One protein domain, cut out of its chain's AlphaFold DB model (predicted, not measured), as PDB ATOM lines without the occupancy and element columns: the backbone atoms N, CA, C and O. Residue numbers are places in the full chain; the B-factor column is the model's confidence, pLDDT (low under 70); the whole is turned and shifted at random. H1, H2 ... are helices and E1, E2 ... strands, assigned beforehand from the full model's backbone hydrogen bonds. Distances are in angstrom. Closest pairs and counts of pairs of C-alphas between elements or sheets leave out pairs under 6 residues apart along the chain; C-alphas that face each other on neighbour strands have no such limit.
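AT A GLANCE: This is residues 35 to 102 of the 206 residues of an uncharacterized protein of Hyphomonas sp (UniProt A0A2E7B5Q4). A short ribbon of two strands, E1 and E2, has the longest helix, H3, packed beside it, nearer to E2 than to E1. Short helices complete the body: H1 and H2 lie towards opposite ends of the longest axis, H4 meets H3 at a corner, and H5 meets H3 with the C-alpha of its last residue, Ala 101, closest to it, the two helices about perpendicular. The printed part has 68 residues with five named helices and two named strands, in the order H1, E1, H2, E2, H3, H4, H5; the class is mostly helix, and the sheet, order E1 - E2, is antiparallel. The whole is compact, with a radius of gyration of the C-alphas of 10.8 A, and rounded, with spans of 30 by 23 by 18 A.

IN THESE COORDINATES: Strand E1 is residues 44 to 46, 6.5 A long, and E2 is residues 63 to 65, 6.3 A. H3, residues 68 to 80, runs 18.6 A from C-alpha 68 at (70.100, 6.831, 85.832) to C-alpha 80 at (51.590, 8.839, 85.112). H1, residues 35 to 42, measures 10.5 A and begins with C-alpha 35 at (67.028, 7.086, 106.140). H2 is residues 50 to 55, 8.8 A, and H4 is residues 82 to 88, 10.3 A. H5, residues 94 to 101, measures 9.6 A and ends with C-alpha 101 at (61.617, 3.983, 92.966).

HOW THE PARTS SIT: E1 and E2 are antiparallel, at 161 degrees between their directions; N 45 and O 64 are 2.8 A apart and N 64 and O 45 2.9 A, both within hydrogen-bond range. The closest C-alphas of E2 and H3, those of Cys 65 and Glu 71, are 5.0 A apart. H3 and H5 touch, closest at the C-alphas of Arg 73 and Ala 101, 5.9 A, and are only just about perpendicular at 70.4 degrees. H3, with residues 77 to 78 alone, and H4 touch only at the corner, closest at the C-alphas of Leu 78 and Arg 85, 5.4 A. H4 and H5 only just touch, with 3 pairs of C-alphas within 8 A, and only at the corner; their closest C-alphas, of Tyr 88 and Ile 97, are 6.7 A apart. H2 and H4 touch at a shallow tilt of 20 degrees, opposite ways, closest at the C-alphas of Val 53 and Gln 86, 6.4 A. H1 and H5 are close but not clearly touching, with the C-alphas of Ile 37 and Glu 98 closest at 7.0 A. H1 and H2 are apart. In H1, H2, H3, H4 and H5 every O i to N i+4 pair is within hydrogen-bond range.

THE WHOLE: The two C-alphas farthest apart, those of Glu 36 and Asp 56, are 30.2 A apart. The printed part has no cut and no long link; H2 to E2 is short, and the other links are tight. Mean pLDDT of the printed part is 72.4; residues 35 to 43, 66 to 70, 72 to 73 and 91 to 102 are under 70.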
ATOM      1  N   ASP A  35      65.912   6.127 106.230       42.00
ATOM      2  CA  ASP A  35      67.028   7.086 106.140       42.00
ATOM      3  C   ASP A  35      67.862   6.875 104.865       42.00
ATOM      4  O   ASP A  35      68.249   7.840 104.213       42.00
ATOM      5  N   GLU A  36      68.058   5.623 104.438       48.09
ATOM      6  CA  GLU A  36      68.758   5.302 103.181       48.09
ATOM      7  C   GLU A  36      67.971   5.785 101.948       48.09
ATOM      8  O   GLU A  36      68.549   6.276 100.975       48.09
ATOM      9  N   ILE A  37      66.638   5.697 101.994       48.12
ATOM     10  CA  ILE A  37      65.750   6.175 100.924       48.12
ATOM     11  C   ILE A  37      65.751   7.704 100.846       48.12
ATOM     12  O   ILE A  37      65.729   8.256  99.743       48.12
ATOM     13  N   TYR A  38      65.802   8.395 101.990       51.31
ATOM     14  CA  TYR A  38      65.962   9.849 102.013       51.31
ATOM     15  C   TYR A  38      67.262  10.268 101.340       51.31
ATOM     16  O   TYR A  38      67.207  11.084 100.425       51.31
ATOM     17  N   ASP A  39      68.390   9.651 101.692       50.56
ATOM     18  CA  ASP A  39      69.674   9.926 101.041       50.56
ATOM     19  C   ASP A  39      69.608   9.662  99.523       50.56
ATOM     20  O   ASP A  39      70.191  10.389  98.716       50.56
ATOM     21  N   LEU A  40      68.860   8.644  99.086       53.47
ATOM     22  CA  LEU A  40      68.670   8.325  97.668       53.47
ATOM     23  C   LEU A  40      67.816   9.358  96.917       53.47
ATOM     24  O   LEU A  40      68.180   9.734  95.799       53.47
ATOM     25  N   ILE A  41      66.729   9.855  97.514       57.12
ATOM     26  CA  ILE A  41      65.897  10.925  96.935       57.12
ATOM     27  C   ILE A  41      66.620  12.280  97.006       57.12
ATOM     28  O   ILE A  41      66.510  13.080  96.079       57.12
ATOM     29  N   GLU A  42      67.420  12.533  98.043       58.22
ATOM     30  CA  GLU A  42      68.265  13.730  98.154       58.22
ATOM     31  C   GLU A  42      69.338  13.799  97.055       58.22
ATOM     32  O   GLU A  42      69.795  14.882  96.689       58.22
ATOM     33  N   ASN A  43      69.676  12.663  96.437       65.69
ATOM     34  CA  ASN A  43      70.529  12.600  95.250       65.69
ATOM     35  C   ASN A  43      69.781  12.861  93.923       65.69
ATOM     36  O   ASN A  43      70.364  12.670  92.846       65.69
ATOM     37  N   CYS A  44      68.518  13.295  93.980       74.69
ATOM     38  CA  CYS A  44      67.702  13.689  92.836       74.69
ATOM     39  C   CYS A  44      67.341  15.183  92.885       74.69
ATOM     40  O   CYS A  44      66.796  15.694  93.860       74.69
ATOM     41  N   SER A  45      67.596  15.895  91.789       85.50
ATOM     42  CA  SER A  45      67.256  17.309  91.613       85.50
ATOM     43  C   SER A  45      65.983  17.459  90.775       85.50
ATOM     44  O   SER A  45      66.005  17.101  89.595       85.50
ATOM     45  N   PRO A  46      64.871  17.974  91.330       88.88
ATOM     46  CA  PRO A  46      63.654  18.210  90.562       88.88
ATOM     47  C   PRO A  46      63.807  19.419  89.629       88.88
ATOM     48  O   PRO A  46      64.417  20.426  89.985       88.88
ATOM     49  N   SER A  47      63.197  19.360  88.445       93.38
ATOM     50  CA  SER A  47      63.211  20.447  87.456       93.38
ATOM     51  C   SER A  47      62.360  21.654  87.853       93.38
ATOM     52  O   SER A  47      62.476  22.723  87.252       93.38
ATOM     53  N   ARG A  48      61.496  21.498  88.862       90.81
ATOM     54  CA  ARG A  48      60.581  22.526  89.375       90.81
ATOM     55  C   ARG A  48      60.506  22.459  90.896       90.81
ATOM     56  O   ARG A  48      60.700  21.398  91.483       90.81
ATOM     57  N   SER A  49      60.193  23.588  91.532       88.94
ATOM     58  CA  SER A  49      59.999  23.642  92.984       88.94
ATOM     59  C   SER A  49      58.645  23.064  93.407       88.94
ATOM     60  O   SER A  49      57.717  22.946  92.598       88.94
ATOM     61  N   ARG A  50      58.511  22.771  94.706       86.31
ATOM     62  CA  ARG A  50      57.250  22.342  95.327       86.31
ATOM     63  C   ARG A  50      56.120  23.331  95.042       86.31
ATOM     64  O   ARG A  50      55.025  22.920  94.672       86.31
ATOM     65  N   GLU A  51      56.387  24.623  95.192       90.19
ATOM     66  CA  GLU A  51      55.404  25.699  95.033       90.19
ATOM     67  C   GLU A  51      54.920  25.781  93.581       90.19
ATOM     68  O   GLU A  51      53.723  25.925  93.333       90.19
ATOM     69  N   SER A  52      55.833  25.610  92.615       91.19
ATOM     70  CA  SER A  52      55.483  25.575  91.191       91.19
ATOM     71  C   SER A  52      54.554  24.405  90.867       91.19
ATOM     72  O   SER A  52      53.575  24.589  90.146       91.19
ATOM     73  N   VAL A  53      54.826  23.217  91.413       88.56
ATOM     74  CA  VAL A  53      53.989  22.027  91.192       88.56
ATOM     75  C   VAL A  53      52.633  22.147  91.886       88.56
ATOM     76  O   VAL A  53      51.631  21.730  91.322       88.56
ATOM     77  N   GLN A  54      52.567  22.765  93.067       88.12
ATOM     78  CA  GLN A  54      51.289  23.043  93.733       88.12
ATOM     79  C   GLN A  54      50.418  24.028  92.941       88.12
ATOM     80  O   GLN A  54      49.199  23.887  92.934       88.12
ATOM     81  N   SER A  55      51.030  25.014  92.278       91.50
ATOM     82  CA  SER A  55      50.299  25.995  91.463       91.50
ATOM     83  C   SER A  55      49.834  25.460  90.106       91.50
ATOM     84  O   SER A  55      48.842  25.945  89.572       91.50
ATOM     85  N   ASP A  56      50.550  24.479  89.553       92.75
ATOM     86  CA  ASP A  56      50.262  23.867  88.256       92.75
ATOM     87  C   ASP A  56      50.753  22.406  88.251       92.75
ATOM     88  O   ASP A  56      51.898  22.126  87.850       92.75
ATOM     89  N   PRO A  57      49.916  21.475  88.746       86.31
ATOM     90  CA  PRO A  57      50.264  20.064  88.829       86.31
ATOM     91  C   PRO A  57      50.188  19.363  87.467       86.31
ATOM     92  O   PRO A  57      50.827  18.325  87.285       86.31
ATOM     93  N   ASP A  58      49.457  19.918  86.498       91.56
ATOM     94  CA  ASP A  58      49.286  19.342  85.161       91.56
ATOM     95  C   ASP A  58      50.510  19.560  84.270       91.56
ATOM     96  O   ASP A  58      50.811  18.728  83.405       91.56
ATOM     97  N   SER A  59      51.292  20.605  84.541       91.94
ATOM     98  CA  SER A  59      52.614  20.753  83.944       91.94
ATOM     99  C   SER A  59      53.570  19.630  84.387       91.94
ATOM    100  O   SER A  59      53.582  19.259  85.568       91.94
ATOM    101  N   PRO A  60      54.419  19.100  83.486       92.06
ATOM    102  CA  PRO A  60      55.364  18.032  83.810       92.06
ATOM    103  C   PRO A  60      56.300  18.376  84.978       92.06
ATOM    104  O   PRO A  60      56.731  19.522  85.135       92.06
ATOM    105  N   LEU A  61      56.644  17.362  85.774       88.69
ATOM    106  CA  LEU A  61      57.757  17.376  86.722       88.69
ATOM    107  C   LEU A  61      58.728  16.277  86.297       88.69
ATOM    108  O   LEU A  61      58.306  15.155  86.028       88.69
ATOM    109  N   THR A  62      60.012  16.604  86.257       89.81
ATOM    110  CA  THR A  62      61.085  15.632  86.051       89.81
ATOM    111  C   THR A  62      62.123  15.775  87.148       89.81
ATOM    112  O   THR A  62      62.221  16.819  87.792       89.81
ATOM    113  N   VAL A  63      62.908  14.730  87.352       83.75
ATOM    114  CA  VAL A  63      64.055  14.715  88.248       83.75
ATOM    115  C   VAL A  63      65.299  14.313  87.472       83.75
ATOM    116  O   VAL A  63      65.220  13.552  86.508       83.75
ATOM    117  N   SER A  64      66.442  14.828  87.904       84.62
ATOM    118  CA  SER A  64      67.756  14.342  87.499       84.62
ATOM    119  C   SER A  64      68.422  13.701  88.701       84.62
ATOM    120  O   SER A  64      68.637  14.378  89.704       84.62
ATOM    121  N   CYS A  65      68.736  12.414  88.619       74.06
ATOM    122  CA  CYS A  65      69.322  11.672  89.728       74.06
ATOM    123  C   CYS A  65      70.741  11.242  89.384       74.06
ATOM    124  O   CYS A  65      71.059  10.916  88.243       74.06
ATOM    125  N   ARG A  66      71.597  11.125  90.402       68.25
ATOM    126  CA  ARG A  66      72.926  10.516  90.221       68.25
ATOM    127  C   ARG A  66      72.838   9.102  89.631       68.25
ATOM    128  O   ARG A  66      73.729   8.666  88.904       68.25
ATOM    129  N   ASN A  67      71.765   8.385  89.953       64.75
ATOM    130  CA  ASN A  67      71.482   7.068  89.419       64.75
ATOM    131  C   ASN A  67      70.486   7.144  88.248       64.75
ATOM    132  O   ASN A  67      69.316   7.455  88.448       64.75
ATOM    133  N   ALA A  68      70.930   6.781  87.041       67.06
ATOM    134  CA  ALA A  68      70.100   6.831  85.832       67.06
ATOM    135  C   ALA A  68      68.901   5.855  85.840       67.06
ATOM    136  O   ALA A  68      67.910   6.095  85.158       67.06
ATOM    137  N   CYS A  69      68.977   4.752  86.594       66.06
ATOM    138  CA  CYS A  69      67.859   3.818  86.758       66.06
ATOM    139  C   CYS A  69      66.752   4.440  87.616       66.06
ATOM    140  O   CYS A  69      65.587   4.463  87.222       66.06
ATOM    141  N   LEU A  70      67.145   4.990  88.767       68.12
ATOM    142  CA  LEU A  70      66.264   5.723  89.668       68.12
ATOM    143  C   LEU A  70      65.630   6.923  88.960       68.12
ATOM    144  O   LEU A  70      64.422   7.116  89.046       68.12
ATOM    145  N   GLU A  71      66.436   7.682  88.214       73.69
ATOM    146  CA  GLU A  71      65.968   8.800  87.396       73.69
ATOM    147  C   GLU A  71      64.862   8.364  86.433       73.69
ATOM    148  O   GLU A  71      63.795   8.973  86.399       73.69
ATOM    149  N   ALA A  72      65.094   7.295  85.665       69.12
ATOM    150  CA  ALA A  72      64.127   6.802  84.692       69.12
ATOM    151  C   ALA A  72      62.809   6.367  85.354       69.12
ATOM    152  O   ALA A  72      61.739   6.710  84.850       69.12
ATOM    153  N   ARG A  73      62.871   5.673  86.497       68.00
ATOM    154  CA  ARG A  73      61.677   5.232  87.242       68.00
ATOM    155  C   ARG A  73      60.885   6.382  87.820       68.00
ATOM    156  O   ARG A  73      59.679   6.455  87.605       68.00
ATOM    157  N   LEU A  74      61.565   7.282  88.526       73.31
ATOM    158  CA  LEU A  74      60.922   8.450  89.108       73.31
ATOM    159  C   LEU A  74      60.277   9.289  88.008       73.31
ATOM    160  O   LEU A  74      59.123   9.667  88.141       73.31
ATOM    161  N   ASN A  75      60.960   9.505  86.882       79.50
ATOM    162  CA  ASN A  75      60.383  10.234  85.753       79.50
ATOM    163  C   ASN A  75      59.189   9.512  85.109       79.50
ATOM    164  O   ASN A  75      58.240  10.183  84.712       79.50
ATOM    165  N   SER A  76      59.198   8.175  85.037       75.19
ATOM    166  CA  SER A  76      58.045   7.388  84.572       75.19
ATOM    167  C   SER A  76      56.840   7.579  85.502       75.19
ATOM    168  O   SER A  76      55.781   8.024  85.066       75.19
ATOM    169  N   TRP A  77      57.035   7.382  86.808       73.62
ATOM    170  CA  TRP A  77      55.995   7.553  87.825       73.62
ATOM    171  C   TRP A  77      55.437   8.984  87.876       73.62
ATOM    172  O   TRP A  77      54.224   9.194  87.949       73.62
ATOM    173  N   LEU A  78      56.305   9.993  87.773       81.25
ATOM    174  CA  LEU A  78      55.909  11.402  87.708       81.25
ATOM    175  C   LEU A  78      55.084  11.734  86.454       81.25
ATOM    176  O   LEU A  78      54.287  12.680  86.468       81.25
ATOM    177  N   ALA A  79      55.270  10.984  85.367       81.50
ATOM    178  CA  ALA A  79      54.524  11.169  84.129       81.50
ATOM    179  C   ALA A  79      53.112  10.565  84.187       81.50
ATOM    180  O   ALA A  79      52.234  11.065  83.486       81.50
ATOM    181  N   GLU A  80      52.874   9.552  85.028       78.88
ATOM    182  CA  GLU A  80      51.590   8.839  85.112       78.88
ATOM    183  C   GLU A  80      50.423   9.728  85.550       78.88
ATOM    184  O   GLU A  80      49.315   9.587  85.034       78.88
ATOM    185  N   SER A  81      50.642  10.639  86.505       81.19
ATOM    186  CA  SER A  81      49.577  11.524  86.982       81.19
ATOM    187  C   SER A  81      50.087  12.840  87.584       81.19
ATOM    188  O   SER A  81      51.176  12.883  88.166       81.19
ATOM    189  N   PRO A  82      49.281  13.917  87.517       84.06
ATOM    190  CA  PRO A  82      49.514  15.149  88.277       84.06
ATOM    191  C   PRO A  82      49.628  14.912  89.792       84.06
ATOM    192  O   PRO A  82      50.407  15.581  90.475       84.06
ATOM    193  N   ASP A  83      48.897  13.927  90.322       82.88
ATOM    194  CA  ASP A  83      48.905  13.584  91.746       82.88
ATOM    195  C   ASP A  83      50.273  13.075  92.208       82.88
ATOM    196  O   ASP A  83      50.758  13.492  93.263       82.88
ATOM    197  N   ASN A  84      50.953  12.253  91.402       78.50
ATOM    198  CA  ASN A  84      52.303  11.768  91.706       78.50
ATOM    199  C   ASN A  84      53.307  12.922  91.842       78.50
ATOM    200  O   ASN A  84      54.137  12.936  92.750       78.50
ATOM    201  N   ARG A  85      53.174  13.965  91.021       85.62
ATOM    202  CA  ARG A  85      54.038  15.159  91.083       85.62
ATOM    203  C   ARG A  85      53.856  15.918  92.392       85.62
ATOM    204  O   ARG A  85      54.826  16.391  92.980       85.62
ATOM    205  N   GLN A  86      52.624  15.993  92.890       81.69
ATOM    206  CA  GLN A  86      52.337  16.580  94.198       81.69
ATOM    207  C   GLN A  86      52.801  15.681  95.354       81.69
ATOM    208  O   GLN A  86      53.200  16.182  96.407       81.69
ATOM    209  N   ARG A  87      52.725  14.356  95.188       78.44
ATOM    210  CA  ARG A  87      53.183  13.364  96.177       78.44
ATOM    211  C   ARG A  87      54.701  13.351  96.319       78.44
ATOM    212  O   ARG A  87      55.171  13.270  97.443       78.44
ATOM    213  N   TYR A  88      55.454  13.567  95.237       78.06
ATOM    214  CA  TYR A  88      56.925  13.638  95.249       78.06
ATOM    215  C   TYR A  88      57.490  14.528  96.370       78.06
ATOM    216  O   TYR A  88      58.500  14.218  96.992       78.06
ATOM    217  N   PHE A  89      56.810  15.637  96.664       77.56
ATOM    218  CA  PHE A  89      57.249  16.601  97.668       77.56
ATOM    219  C   PHE A  89      56.684  16.363  99.077       77.56
ATOM    220  O   PHE A  89      57.009  17.137  99.985       77.56
ATOM    221  N   ARG A  90      55.832  15.354  99.289       70.50
ATOM    222  CA  ARG A  90      55.211  15.041 100.582       70.50
ATOM    223  C   ARG A  90      56.013  13.960 101.302       70.50
ATOM    224  O   ARG A  90      56.052  12.810 100.892       70.50
ATOM    225  N   THR A  91      56.589  14.316 102.447       56.03
ATOM    226  CA  THR A  91      57.420  13.419 103.271       56.03
ATOM    227  C   THR A  91      56.677  12.201 103.842       56.03
ATOM    228  O   THR A  91      57.322  11.292 104.356       56.03
ATOM    229  N   GLY A  92      55.342  12.174 103.776       48.75
ATOM    230  CA  GLY A  92      54.515  11.030 104.174       48.75
ATOM    231  C   GLY A  92      54.335   9.974 103.082       48.75
ATOM    232  O   GLY A  92      54.092   8.819 103.411       48.75
ATOM    233  N   ASP A  93      54.532  10.342 101.814       58.81
ATOM    234  CA  ASP A  93      54.296   9.468 100.655       58.81
ATOM    235  C   ASP A  93      55.598   8.812 100.169       58.81
ATOM    236  O   ASP A  93      55.675   8.273  99.066       58.81
ATOM    237  N   ILE A  94      56.640   8.848 101.007       54.56
ATOM    238  CA  ILE A  94      57.944   8.248 100.714       54.56
ATOM    239  C   ILE A  94      57.813   6.764 100.475       54.56
ATOM    240  O   ILE A  94      58.539   6.271  99.640       54.56
ATOM    241  N   TYR A  95      56.874   6.078 101.123       52.41
ATOM    242  CA  TYR A  95      56.631   4.664 100.860       52.41
ATOM    243  C   TYR A  95      56.161   4.405  99.420       52.41
ATOM    244  O   TYR A  95      56.549   3.417  98.811       52.41
ATOM    245  N   ASP A  96      55.359   5.302  98.846       55.97
ATOM    246  CA  ASP A  96      54.880   5.156  97.470       55.97
ATOM    247  C   ASP A  96      55.945   5.589  96.464       55.97
ATOM    248  O   ASP A  96      56.138   4.932  95.446       55.97
ATOM    249  N   ILE A  97      56.683   6.661  96.776       55.34
ATOM    250  CA  ILE A  97      57.853   7.080  95.996       55.34
ATOM    251  C   ILE A  97      58.903   5.977  96.033       55.34
ATOM    252  O   ILE A  97      59.446   5.648  94.993       55.34
ATOM    253  N   GLU A  98      59.150   5.377  97.194       51.31
ATOM    254  CA  GLU A  98      59.988   4.205  97.410       51.31
ATOM    255  C   GLU A  98      59.456   3.045  96.587       51.31
ATOM    256  O   GLU A  98      60.213   2.519  95.799       51.31
ATOM    257  N   GLN A  99      58.178   2.669  96.675       52.28
ATOM    258  CA  GLN A  99      57.604   1.567  95.895       52.28
ATOM    259  C   GLN A  99      57.764   1.780  94.383       52.28
ATOM    260  O   GLN A  99      58.075   0.836  93.656       52.28
ATOM    261  N   SER A 100      57.612   3.015  93.903       48.81
ATOM    262  CA  SER A 100      57.839   3.388  92.502       48.81
ATOM    263  C   SER A 100      59.324   3.489  92.137       48.81
ATOM    264  O   SER A 100      59.712   3.186  91.008       48.81
ATOM    265  N   ALA A 101      60.171   3.866  93.091       45.16
ATOM    266  CA  ALA A 101      61.617   3.983  92.966       45.16
ATOM    267  C   ALA A 101      62.368   2.688  93.299       45.16
ATOM    268  O   ALA A 101      63.585   2.688  93.142       45.16
ATOM    269  N   ARG A 102      61.677   1.632  93.764       49.25
ATOM    270  CA  ARG A 102      62.192   0.637  94.724       49.25
ATOM    271  C   ARG A 102      63.634   0.247  94.447       49.25
ATOM    272  O   ARG A 102      63.961  -0.480  93.509       49.25
TER     273      ARG A 102